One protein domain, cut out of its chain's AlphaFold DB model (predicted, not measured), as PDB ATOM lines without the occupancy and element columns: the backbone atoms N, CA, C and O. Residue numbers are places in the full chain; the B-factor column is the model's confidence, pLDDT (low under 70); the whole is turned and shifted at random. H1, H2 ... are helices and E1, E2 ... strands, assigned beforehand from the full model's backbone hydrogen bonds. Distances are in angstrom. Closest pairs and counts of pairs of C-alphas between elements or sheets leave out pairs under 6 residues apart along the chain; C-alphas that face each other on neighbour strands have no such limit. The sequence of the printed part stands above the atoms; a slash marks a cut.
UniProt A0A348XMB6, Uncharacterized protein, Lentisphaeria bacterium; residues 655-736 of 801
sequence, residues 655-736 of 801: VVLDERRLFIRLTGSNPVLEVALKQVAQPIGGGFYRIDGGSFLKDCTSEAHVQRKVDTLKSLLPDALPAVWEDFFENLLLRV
ATOM      1  N   VAL A 655     208.082 291.612 200.085       88.19
ATOM      2  CA  VAL A 655     208.371 290.197 199.830       88.19
ATOM      3  C   VAL A 655     209.298 290.089 198.627       88.19
ATOM      4  O   VAL A 655     208.917 290.440 197.514       88.19
ATOM      5  N   VAL A 656     210.503 289.563 198.837       89.88
ATOM      6  CA  VAL A 656     211.481 289.330 197.768       89.88
ATOM      7  C   VAL A 656     211.731 287.834 197.617       89.88
ATOM      8  O   VAL A 656     212.086 287.152 198.582       89.88
ATOM      9  N   LEU A 657     211.558 287.337 196.394       93.25
ATOM     10  CA  LEU A 657     211.842 285.957 196.009       93.25
ATOM     11  C   LEU A 657     213.250 285.852 195.422       93.25
ATOM     12  O   LEU A 657     213.640 286.669 194.590       93.25
ATOM     13  N   ASP A 658     214.012 284.840 195.835       91.69
ATOM     14  CA  ASP A 658     215.300 284.533 195.207       91.69
ATOM     15  C   ASP A 658     215.074 283.888 193.825       91.69
ATOM     16  O   ASP A 658     214.243 282.991 193.663       91.69
ATOM     17  N   GLU A 659     215.811 284.357 192.815       92.12
ATOM     18  CA  GLU A 659     215.661 283.909 191.424       92.12
ATOM     19  C   GLU A 659     216.215 282.501 191.163       92.12
ATOM     20  O   GLU A 659     215.897 281.882 190.147       92.12
ATOM     21  N   ARG A 660     217.087 281.993 192.041       92.12
ATOM     22  CA  ARG A 660     217.840 280.743 191.842       92.12
ATOM     23  C   ARG A 660     217.545 279.691 192.900       92.12
ATOM     24  O   ARG A 660     217.882 278.522 192.708       92.12
ATOM     25  N   ARG A 661     217.001 280.091 194.045       91.81
ATOM     26  CA  ARG A 661     216.749 279.230 195.203       91.81
ATOM     27  C   ARG A 661     215.350 279.488 195.750       91.81
ATOM     28  O   ARG A 661     214.808 280.575 195.623       91.81
ATOM     29  N   LEU A 662     214.789 278.495 196.435       93.50
ATOM     30  CA  LEU A 662     213.492 278.608 197.109       93.50
ATOM     31  C   LEU A 662     213.635 279.338 198.457       93.50
ATOM     32  O   LEU A 662     213.376 278.779 199.527       93.50
ATOM     33  N   PHE A 663     214.118 280.580 198.394       93.94
ATOM     34  CA  PHE A 663     214.239 281.484 199.531       93.94
ATOM     35  C   PHE A 663     213.291 282.670 199.397       93.94
ATOM     36  O   PHE A 663     213.178 283.274 198.330       93.94
ATOM     37  N   ILE A 664     212.655 283.016 200.511       93.81
ATOM     38  CA  ILE A 664     211.818 284.206 200.650       93.81
ATOM     39  C   ILE A 664     212.492 285.109 201.664       93.81
ATOM     40  O   ILE A 664     212.813 284.666 202.770       93.81
ATOM     41  N   ARG A 665     212.688 286.372 201.293       91.50
ATOM     42  CA  ARG A 665     213.057 287.436 202.219       91.50
ATOM     43  C   ARG A 665     211.837 288.313 202.450       91.50
ATOM     44  O   ARG A 665     211.331 288.917 201.509       91.50
ATOM     45  N   LEU A 666     211.400 288.388 203.698       88.56
ATOM     46  CA  LEU A 666     210.362 289.301 204.144       88.56
ATOM     47  C   LEU A 666     211.004 290.473 204.892       88.56
ATOM     48  O   LEU A 666     211.728 290.275 205.867       88.56
ATOM     49  N   THR A 667     210.736 291.689 204.423       83.31
ATOM     50  CA  THR A 667     211.270 292.938 204.979       83.31
ATOM     51  C   THR A 667     210.118 293.781 205.520       83.31
ATOM     52  O   THR A 667     209.268 294.217 204.755       83.31
ATOM     53  N   GLY A 668     210.068 294.012 206.833       77.75
ATOM     54  CA  GLY A 668     208.881 294.558 207.509       77.75
ATOM     55  C   GLY A 668     208.001 293.444 208.085       77.75
ATOM     56  O   GLY A 668     208.483 292.328 208.264       77.75
ATOM     57  N   SER A 669     206.734 293.738 208.391       69.50
ATOM     58  CA  SER A 669     205.782 292.733 208.881       69.50
ATOM     59  C   SER A 669     204.718 292.444 207.830       69.50
ATOM     60  O   SER A 669     204.122 293.357 207.258       69.50
ATOM     61  N   ASN A 670     204.485 291.161 207.571       73.56
ATOM     62  CA  ASN A 670     203.334 290.696 206.809       73.56
ATOM     63  C   ASN A 670     202.745 289.495 207.556       73.56
ATOM     64  O   ASN A 670     203.127 288.357 207.276       73.56
ATOM     65  N   PRO A 671     201.831 289.728 208.516       68.31
ATOM     66  CA  PRO A 671     201.325 288.674 209.392       68.31
ATOM     67  C   PRO A 671     200.691 287.510 208.621       68.31
ATOM     68  O   PRO A 671     200.869 286.351 208.990       68.31
ATOM     69  N   VAL A 672     200.002 287.813 207.512       68.06
ATOM     70  CA  VAL A 672     199.359 286.820 206.636       68.06
ATOM     71  C   VAL A 672     200.407 285.860 206.069       68.06
ATOM     72  O   VAL A 672     200.292 284.639 206.199       68.06
ATOM     73  N   LEU A 673     201.456 286.419 205.460       77.25
ATOM     74  CA  LEU A 673     202.520 285.639 204.844       77.25
ATOM     75  C   LEU A 673     203.369 284.929 205.902       77.25
ATOM     76  O   LEU A 673     203.702 283.766 205.722       77.25
ATOM     77  N   GLU A 674     203.682 285.571 207.026       78.06
ATOM     78  CA  GLU A 674     204.449 284.956 208.115       78.06
ATOM     79  C   GLU A 674     203.772 283.693 208.658       78.06
ATOM     80  O   GLU A 674     204.440 282.681 208.891       78.06
ATOM     81  N   VAL A 675     202.448 283.721 208.828       73.38
ATOM     82  CA  VAL A 675     201.679 282.547 209.251       73.38
ATOM     83  C   VAL A 675     201.707 281.455 208.186       73.38
ATOM     84  O   VAL A 675     201.977 280.299 208.522       73.38
ATOM     85  N   ALA A 676     201.494 281.803 206.914       76.44
ATOM     86  CA  ALA A 676     201.580 280.837 205.820       76.44
ATOM     87  C   ALA A 676     202.978 280.190 205.760       76.44
ATOM     88  O   ALA A 676     203.108 278.967 205.684       76.44
ATOM     89  N   LEU A 677     204.040 280.991 205.901       85.50
ATOM     90  CA  LEU A 677     205.427 280.531 205.884       85.50
ATOM     91  C   LEU A 677     205.768 279.619 207.061       85.50
ATOM     92  O   LEU A 677     206.496 278.652 206.861       85.50
ATOM     93  N   LYS A 678     205.205 279.833 208.257       80.38
ATOM     94  CA  LYS A 678     205.382 278.901 209.390       80.38
ATOM     95  C   LYS A 678     204.906 277.476 209.076       80.38
ATOM     96  O   LYS A 678     205.368 276.534 209.720       80.38
ATOM     97  N   GLN A 679     203.997 277.304 208.116       77.75
ATOM     98  CA  GLN A 679     203.443 275.996 207.760       77.75
ATOM     99  C   GLN A 679     204.171 275.289 206.624       77.75
ATOM    100  O   GLN A 679     204.114 274.063 206.545       77.75
ATOM    101  N   VAL A 680     204.789 276.049 205.720       85.31
ATOM    102  CA  VAL A 680     205.354 275.512 204.470       85.31
ATOM    103  C   VAL A 680     206.860 275.724 204.346       85.31
ATOM    104  O   VAL A 680     207.504 275.101 203.499       85.31
ATOM    105  N   ALA A 681     207.435 276.575 205.195       90.38
ATOM    106  CA  ALA A 681     208.826 276.985 205.148       90.38
ATOM    107  C   ALA A 681     209.543 276.745 206.484       90.38
ATOM    108  O   ALA A 681     208.948 276.622 207.554       90.38
ATOM    109  N   GLN A 682     210.868 276.701 206.413       90.25
ATOM    110  CA  GLN A 682     211.763 276.679 207.560       90.25
ATOM    111  C   GLN A 682     212.365 278.079 207.743       90.25
ATOM    112  O   GLN A 682     212.981 278.593 206.804       90.25
ATOM    113  N   PRO A 683     212.221 278.713 208.919       90.50
ATOM    114  CA  PRO A 683     212.864 279.994 209.183       90.50
ATOM    115  C   PRO A 683     214.385 279.815 209.281       90.50
ATOM    116  O   PRO A 683     214.873 278.924 209.974       90.50
ATOM    117  N   ILE A 684     215.134 280.677 208.593       89.25
ATOM    118  CA  ILE A 684     216.608 280.717 208.614       89.25
ATOM    119  C   ILE A 684     217.110 281.866 209.512       89.25
ATOM    120  O   ILE A 684     218.257 281.859 209.951       89.25
ATOM    121  N   GLY A 685     216.233 282.825 209.836       83.31
ATOM    122  CA  GLY A 685     216.514 283.986 210.686       83.31
ATOM    123  C   GLY A 685     216.491 285.304 209.907       83.31
ATOM    124  O   GLY A 685     216.670 285.315 208.695       83.31
ATOM    125  N   GLY A 686     216.227 286.423 210.593       80.44
ATOM    126  CA  GLY A 686     216.251 287.766 209.989       80.44
ATOM    127  C   GLY A 686     215.244 287.990 208.852       80.44
ATOM    128  O   GLY A 686     215.579 288.665 207.885       80.44
ATOM    129  N   GLY A 687     214.053 287.381 208.925       83.81
ATOM    130  CA  GLY A 687     213.033 287.469 207.869       83.81
ATOM    131  C   GLY A 687     213.289 286.564 206.656       83.81
ATOM    132  O   GLY A 687     212.573 286.664 205.663       83.81
ATOM    133  N   PHE A 688     214.288 285.675 206.716       91.19
ATOM    134  CA  PHE A 688     214.553 284.690 205.668       91.19
ATOM    135  C   PHE A 688     213.882 283.348 205.950       91.19
ATOM    136  O   PHE A 688     213.998 282.786 207.045       91.19
ATOM    137  N   TYR A 689     213.256 282.797 204.915       94.06
ATOM    138  CA  TYR A 689     212.559 281.519 204.944       94.06
ATOM    139  C   TYR A 689     213.030 280.634 203.791       94.06
ATOM    140  O   TYR A 689     213.188 281.106 202.666       94.06
ATOM    141  N   ARG A 690     213.243 279.343 204.069       94.25
ATOM    142  CA  ARG A 690     213.548 278.307 203.072       94.25
ATOM    143  C   ARG A 690     212.337 277.431 202.832       94.25
ATOM    144  O   ARG A 690     211.776 276.920 203.796       94.25
ATOM    145  N   ILE A 691     212.018 277.170 201.574       93.94
ATOM    146  CA  ILE A 691     211.029 276.159 201.205       93.94
ATOM    147  C   ILE A 691     211.734 274.967 200.562       93.94
ATOM    148  O   ILE A 691     212.624 275.122 199.729       93.94
ATOM    149  N   ASP A 692     211.328 273.766 200.959       90.88
ATOM    150  CA  ASP A 692     211.651 272.523 200.272       90.88
ATOM    151  C   ASP A 692     210.430 271.587 200.265       90.88
ATOM    152  O   ASP A 692     209.413 271.853 200.907       90.88
ATOM    153  N   GLY A 693     210.497 270.486 199.513       87.31
ATOM    154  CA  GLY A 693     209.368 269.554 199.414       87.31
ATOM    155  C   GLY A 693     208.976 268.926 200.757       87.31
ATOM    156  O   GLY A 693     207.799 268.664 200.984       87.31
ATOM    157  N   GLY A 694     209.934 268.721 201.667       86.81
ATOM    158  CA  GLY A 694     209.673 268.153 202.988       86.81
ATOM    159  C   GLY A 694     208.984 269.147 203.920       86.81
ATOM    160  O   GLY A 694     208.028 268.782 204.600       86.81
ATOM    161  N   SER A 695     209.426 270.408 203.927       89.00
ATOM    162  CA  SER A 695     208.779 271.476 204.691       89.00
ATOM    163  C   SER A 695     207.385 271.783 204.151       89.00
ATOM    164  O   SER A 695     206.458 271.963 204.933       89.00
ATOM    165  N   PHE A 696     207.220 271.788 202.826       90.69
ATOM    166  CA  PHE A 696     205.960 272.144 202.182       90.69
ATOM    167  C   PHE A 696     204.879 271.069 202.360       90.69
ATOM    168  O   PHE A 696     203.731 271.379 202.683       90.69
ATOM    169  N   LEU A 697     205.242 269.792 202.182       88.25
ATOM    170  CA  LEU A 697     204.316 268.657 202.301       88.25
ATOM    171  C   LEU A 697     204.063 268.223 203.749       88.25
ATOM    172  O   LEU A 697     203.301 267.284 203.989       88.25
ATOM    173  N   LYS A 698     204.677 268.902 204.722       83.44
ATOM    174  CA  LYS A 698     204.440 268.653 206.138       83.44
ATOM    175  C   LYS A 698     202.947 268.806 206.455       83.44
ATOM    176  O   LYS A 698     202.304 269.770 206.036       83.44
ATOM    177  N   ASP A 699     202.394 267.828 207.169       78.94
ATOM    178  CA  ASP A 699     200.986 267.768 207.592       78.94
ATOM    179  C   ASP A 699     199.951 267.715 206.438       78.94
ATOM    180  O   ASP A 699     198.747 267.872 206.658       78.94
ATOM    181  N   CYS A 700     200.386 267.442 205.200       82.12
ATOM    182  CA  CYS A 700     199.488 267.205 204.068       82.12
ATOM    183  C   CYS A 700     198.903 265.783 204.109       82.12
ATOM    184  O   CYS A 700     199.628 264.797 204.208       82.12
ATOM    185  N   THR A 701     197.577 265.669 203.988       82.06
ATOM    186  CA  THR A 701     196.828 264.399 204.119       82.06
ATOM    187  C   THR A 701     196.098 263.977 202.846       82.06
ATOM    188  O   THR A 701     195.594 262.859 202.766       82.06
ATOM    189  N   SER A 702     195.997 264.865 201.857       82.50
ATOM    190  CA  SER A 702     195.338 264.598 200.578       82.50
ATOM    191  C   SER A 702     195.882 265.507 199.480       82.50
ATOM    192  O   SER A 702     196.426 266.574 199.762       82.50
ATOM    193  N   GLU A 703     195.682 265.113 198.225       83.19
ATOM    194  CA  GLU A 703     196.014 265.921 197.043       83.19
ATOM    195  C   GLU A 703     195.330 267.292 197.069       83.19
ATOM    196  O   GLU A 703     195.981 268.318 196.888       83.19
ATOM    197  N   ALA A 704     194.050 267.330 197.447       78.69
ATOM    198  CA  ALA A 704     193.312 268.577 197.623       78.69
ATOM    199  C   ALA A 704     193.907 269.488 198.714       78.69
ATOM    200  O   ALA A 704     193.692 270.697 198.690       78.69
ATOM    201  N   HIS A 705     194.613 268.936 199.707       80.12
ATOM    202  CA  HIS A 705     195.321 269.735 200.712       80.12
ATOM    203  C   HIS A 705     196.610 270.334 200.125       80.12
ATOM    204  O   HIS A 705     196.880 271.514 200.338       80.12
ATOM    205  N   VAL A 706     197.358 269.560 199.332       86.44
ATOM    206  CA  VAL A 706     198.566 270.049 198.643       86.44
ATOM    207  C   VAL A 706     198.217 271.183 197.682       86.44
ATOM    208  O   VAL A 706     198.826 272.247 197.770       86.44
ATOM    209  N   GLN A 707     197.198 270.996 196.837       84.12
ATOM    210  CA  GLN A 707     196.749 272.018 195.886       84.12
ATOM    211  C   GLN A 707     196.368 273.321 196.600       84.12
ATOM    212  O   GLN A 707     196.889 274.381 196.269       84.12
ATOM    213  N   ARG A 708     195.561 273.237 197.667       78.75
ATOM    214  CA  ARG A 708     195.171 274.413 198.460       78.75
ATOM    215  C   ARG A 708     196.365 275.160 199.050       78.75
ATOM    216  O   ARG A 708     196.365 276.388 199.023       78.75
ATOM    217  N   LYS A 709     197.387 274.460 199.558       83.44
ATOM    218  CA  LYS A 709     198.614 275.108 200.061       83.44
ATOM    219  C   LYS A 709     199.388 275.819 198.949       83.44
ATOM    220  O   LYS A 709     199.904 276.909 199.187       83.44
ATOM    221  N   VAL A 710     199.464 275.226 197.755       86.81
ATOM    222  CA  VAL A 710     200.089 275.854 196.575       86.81
ATOM    223  C   VAL A 710     199.348 277.131 196.196       86.81
ATOM    224  O   VAL A 710     199.973 278.187 196.123       86.81
ATOM    225  N   ASP A 711     198.031 277.053 196.020       82.25
ATOM    226  CA  ASP A 711     197.203 278.193 195.609       82.25
ATOM    227  C   ASP A 711     197.266 279.328 196.637       82.25
ATOM    228  O   ASP A 711     197.421 280.497 196.286       82.25
ATOM    229  N   THR A 712     197.235 278.964 197.920       75.06
ATOM    230  CA  THR A 712     197.382 279.898 199.039       75.06
ATOM    231  C   THR A 712     198.726 280.612 199.005       75.06
ATOM    232  O   THR A 712     198.776 281.829 199.123       75.06
ATOM    233  N   LEU A 713     199.838 279.882 198.882       85.12
ATOM    234  CA  LEU A 713     201.141 280.538 198.904       85.12
ATOM    235  C   LEU A 713     201.309 281.435 197.673       85.12
ATOM    236  O   LEU A 713     201.764 282.563 197.813       85.12
ATOM    237  N   LYS A 714     200.884 280.977 196.487       85.00
ATOM    238  CA  LYS A 714     200.934 281.775 195.254       85.00
ATOM    239  C   LYS A 714     200.163 283.089 195.374       85.00
ATOM    240  O   LYS A 714     200.651 284.105 194.896       85.00
ATOM    241  N   SER A 715     199.005 283.095 196.035       74.12
ATOM    242  CA  SER A 715     198.204 284.317 196.188       74.12
ATOM    243  C   SER A 715     198.848 285.365 197.111       74.12
ATOM    244  O   SER A 715     198.593 286.564 196.963       74.12
ATOM    245  N   LEU A 716     199.723 284.926 198.021       76.38
ATOM    246  CA  LEU A 716     200.460 285.778 198.960       76.38
ATOM    247  C   LEU A 716     201.836 286.222 198.442       76.38
ATOM    248  O   LEU A 716     202.443 287.128 199.012       76.38
ATOM    249  N   LEU A 717     202.342 285.583 197.387       84.56
ATOM    250  CA  LEU A 717     203.593 285.948 196.727       84.56
ATOM    251  C   LEU A 717     203.360 286.989 195.617       84.56
ATOM    252  O   LEU A 717     202.217 287.179 195.201       84.56
ATOM    253  N   PRO A 718     204.414 287.675 195.134       82.62
ATOM    254  CA  PRO A 718     204.320 288.548 193.964       82.62
ATOM    255  C   PRO A 718     203.757 287.821 192.733       82.62
ATOM    256  O   PRO A 718     204.058 286.647 192.522       82.62
ATOM    257  N   ASP A 719     202.987 288.530 191.899       79.12
ATOM    258  CA  ASP A 719     202.317 287.943 190.722       79.12
ATOM    259  C   ASP A 719     203.305 287.351 189.705       79.12
ATOM    260  O   ASP A 719     203.011 286.349 189.057       79.12
ATOM    261  N   ALA A 720     204.489 287.955 189.581       84.94
ATOM    262  CA  ALA A 720     205.580 287.441 188.765       84.94
ATOM    263  C   ALA A 720     206.490 286.539 189.614       84.94
ATOM    264  O   ALA A 720     207.340 287.025 190.365       84.94
ATOM    265  N   LEU A 721     206.312 285.224 189.486       89.50
ATOM    266  CA  LEU A 721     207.154 284.232 190.150       89.50
ATOM    267  C   LEU A 721     208.422 283.955 189.320       89.50
ATOM    268  O   LEU A 721     208.340 283.829 188.099       89.50
ATOM    269  N   PRO A 722     209.609 283.818 189.940       94.06
ATOM    270  CA  PRO A 722     210.793 283.346 189.226       94.06
ATOM    271  C   PRO A 722     210.622 281.896 188.748       94.06
ATOM    272  O   PRO A 722     209.985 281.093 189.427       94.06
ATOM    273  N   ALA A 723     211.279 281.518 187.648       91.38
ATOM    274  CA  ALA A 723     211.142 280.185 187.038       91.38
ATOM    275  C   ALA A 723     211.368 279.018 188.023       91.38
ATOM    276  O   ALA A 723     210.624 278.043 188.017       91.38
ATOM    277  N   VAL A 724     212.332 279.146 188.946       93.31
ATOM    278  CA  VAL A 724     212.607 278.121 189.975       93.31
ATOM    279  C   VAL A 724     211.390 277.848 190.873       93.31
ATOM    280  O   VAL A 724     211.215 276.729 191.356       93.31
ATOM    281  N   TRP A 725     210.544 278.854 191.100       93.88
ATOM    282  CA  TRP A 725     209.320 278.738 191.891       93.88
ATOM    283  C   TRP A 725     208.193 278.078 191.106       93.88
ATOM    284  O   TRP A 725     207.511 277.204 191.641       93.88
ATOM    285  N   GLU A 726     208.014 278.468 189.844       91.50
ATOM    286  CA  GLU A 726     207.041 277.841 188.945       91.50
ATOM    287  C   GLU A 726     207.344 276.349 188.786       91.50
ATOM    288  O   GLU A 726     206.494 275.513 189.108       91.50
ATOM    289  N   ASP A 727     208.599 276.024 188.463       92.75
ATOM    290  CA  ASP A 727     209.096 274.654 188.359       92.75
ATOM    291  C   ASP A 727     208.864 273.874 189.654       92.75
ATOM    292  O   ASP A 727     208.479 272.705 189.622       92.75
ATOM    293  N   PHE A 728     209.106 274.485 190.818       93.88
ATOM    294  CA  PHE A 728     208.881 273.825 192.100       93.88
ATOM    295  C   PHE A 728     207.413 273.442 192.289       93.88
ATOM    296  O   PHE A 728     207.137 272.290 192.625       93.88
ATOM    297  N   PHE A 729     206.477 274.368 192.062       92.50
ATOM    298  CA  PHE A 729     205.050 274.102 192.250       92.50
ATOM    299  C   PHE A 729     204.516 273.070 191.254       92.50
ATOM    300  O   PHE A 729     203.785 272.165 191.658       92.50
ATOM    301  N   GLU A 730     204.909 273.154 189.983       90.50
ATOM    302  CA  GLU A 730     204.525 272.164 188.970       90.50
ATOM    303  C   GLU A 730     205.062 270.773 189.315       90.50
ATOM    304  O   GLU A 730     204.311 269.796 189.362       90.50
ATOM    305  N   ASN A 731     206.353 270.678 189.651       89.44
ATOM    306  CA  ASN A 731     206.966 269.413 190.043       89.44
ATOM    307  C   ASN A 731     206.370 268.846 191.334       89.44
ATOM    308  O   ASN A 731     206.313 267.627 191.489       89.44
ATOM    309  N   LEU A 732     205.951 269.699 192.273       89.62
ATOM    310  CA  LEU A 732     205.308 269.263 193.507       89.62
ATOM    311  C   LEU A 732     203.984 268.557 193.202       89.62
ATOM    312  O   LEU A 732     203.764 267.455 193.698       89.62
ATOM    313  N   LEU A 733     203.145 269.165 192.356       87.06
ATOM    314  CA  LEU A 733     201.837 268.629 191.976       87.06
ATOM    315  C   LEU A 733     201.958 267.347 191.143       87.06
ATOM    316  O   LEU A 733     201.240 266.385 191.402       87.06
ATOM    317  N   LEU A 734     202.936 267.268 190.234       85.00
ATOM    318  CA  LEU A 734     203.223 266.046 189.467       85.00
ATOM    319  C   LEU A 734     203.668 264.862 190.337       85.00
ATOM    320  O   LEU A 734     203.536 263.707 189.938       85.00
ATOM    321  N   ARG A 735     204.231 265.138 191.517       84.62
ATOM    322  CA  ARG A 735     204.703 264.116 192.460       84.62
ATOM    323  C   ARG A 735     203.642 263.713 193.482       84.62
ATOM    324  O   ARG A 735     203.941 262.884 194.341       84.62
ATOM    325  N   VAL A 736     202.436 264.278 193.424       83.62
ATOM    326  CA  VAL A 736     201.331 263.870 194.296       83.62
ATOM    327  C   VAL A 736     200.813 262.500 193.852       83.62
ATOM    328  O   VAL A 736     200.658 262.235 192.666       83.62
TER     329      VAL A 736
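This is residues 655 to 736 of the 801 residues of an uncharacterized protein of Lentisphaeria bacterium (UniProt A0A348XMB6). A small twisted sheet of four strands has H1 over one of its faces, and a loose helical hairpin of H3 and H4 extends the body beyond it, H3 packing on H1 with its last residues and H4 just grazing the sheet. The short H2 sits where E4 runs out of the sheet, next to the end of H1. The printed part has 82 residues with four named helices and four named strands, in the order E1, E2, H1, E3, E4, H2, H3, H4; the sheet is E1, E2, E4, E3, antiparallel throughout. The class is mixed, helices and strands, and the whole is compact, with a radius of gyration of the C-alphas of 12.0 A and spans of 33 by 24 by 20 A.

E1, residues 655 to 657, begins at C-alpha 655 (208.371, 290.197, 199.830). E2 holds residues 663 to 667 and is 13.0 A long. H1, residues 671 to 680, is 14.6 A long, and E3, residues 681 to 685, 11.8 A long, follows it with no residue between. E4 holds residues 688 to 691 and H2 residues 693 to 696. H3, residues 703 to 716, is 20.4 A long and begins at (196.014, 265.921, 197.043). H4, residues 723 to 734, is 16.4 A long and ends at C-alpha 734 (203.223, 266.046, 189.467).

E1 and E2 form a hairpin, with N 656 and O 665 2.9 A apart, within hydrogen-bond range. E2 and E4 are antiparallel neighbours at 150 degrees, with N 664 and O 689 at 2.9 A. E3 and E4 form a hairpin, with N 682 and O 690 at 2.8 A. E2, H1 and E3 make a split strand-helix-strand unit, two strands running the same way with E4 between them, and its crossover is right-handed. H1 is on the sheet at a height of 8.7 A, giving two layers, a helix on one face of a sheet. H1 touches H2, closest at the C-alphas of Val 680 and Phe 696, 4.1 A. H3, with residues 713 to 716 alone, touches H1, closest at the C-alphas of Leu 673 and Leu 716, 6.2 A; they run opposite ways at a tilt of 36 degrees, only just steep. H3 and H4, a helical hairpin, only just touch, with 3 pairs of C-alphas within 8 A, the closest those of Val 710 and Phe 729, 6.8 A; they run opposite ways at a shallow tilt of 18 degrees. H4 only grazes the sheet, with residues 724 to 728. H3 and H4 have every O i to N i+4 pair within hydrogen-bond range, H1 has 5 of 6, and H2 is too short for such a pair.

The C-alphas farthest apart, those of Gly 668 and Val 736, are 34.3 A apart. The printed part has no cut, and no link is long. The mean pLDDT of the printed part is 85.5; residue 669 and residues 671 to 672 are under 70.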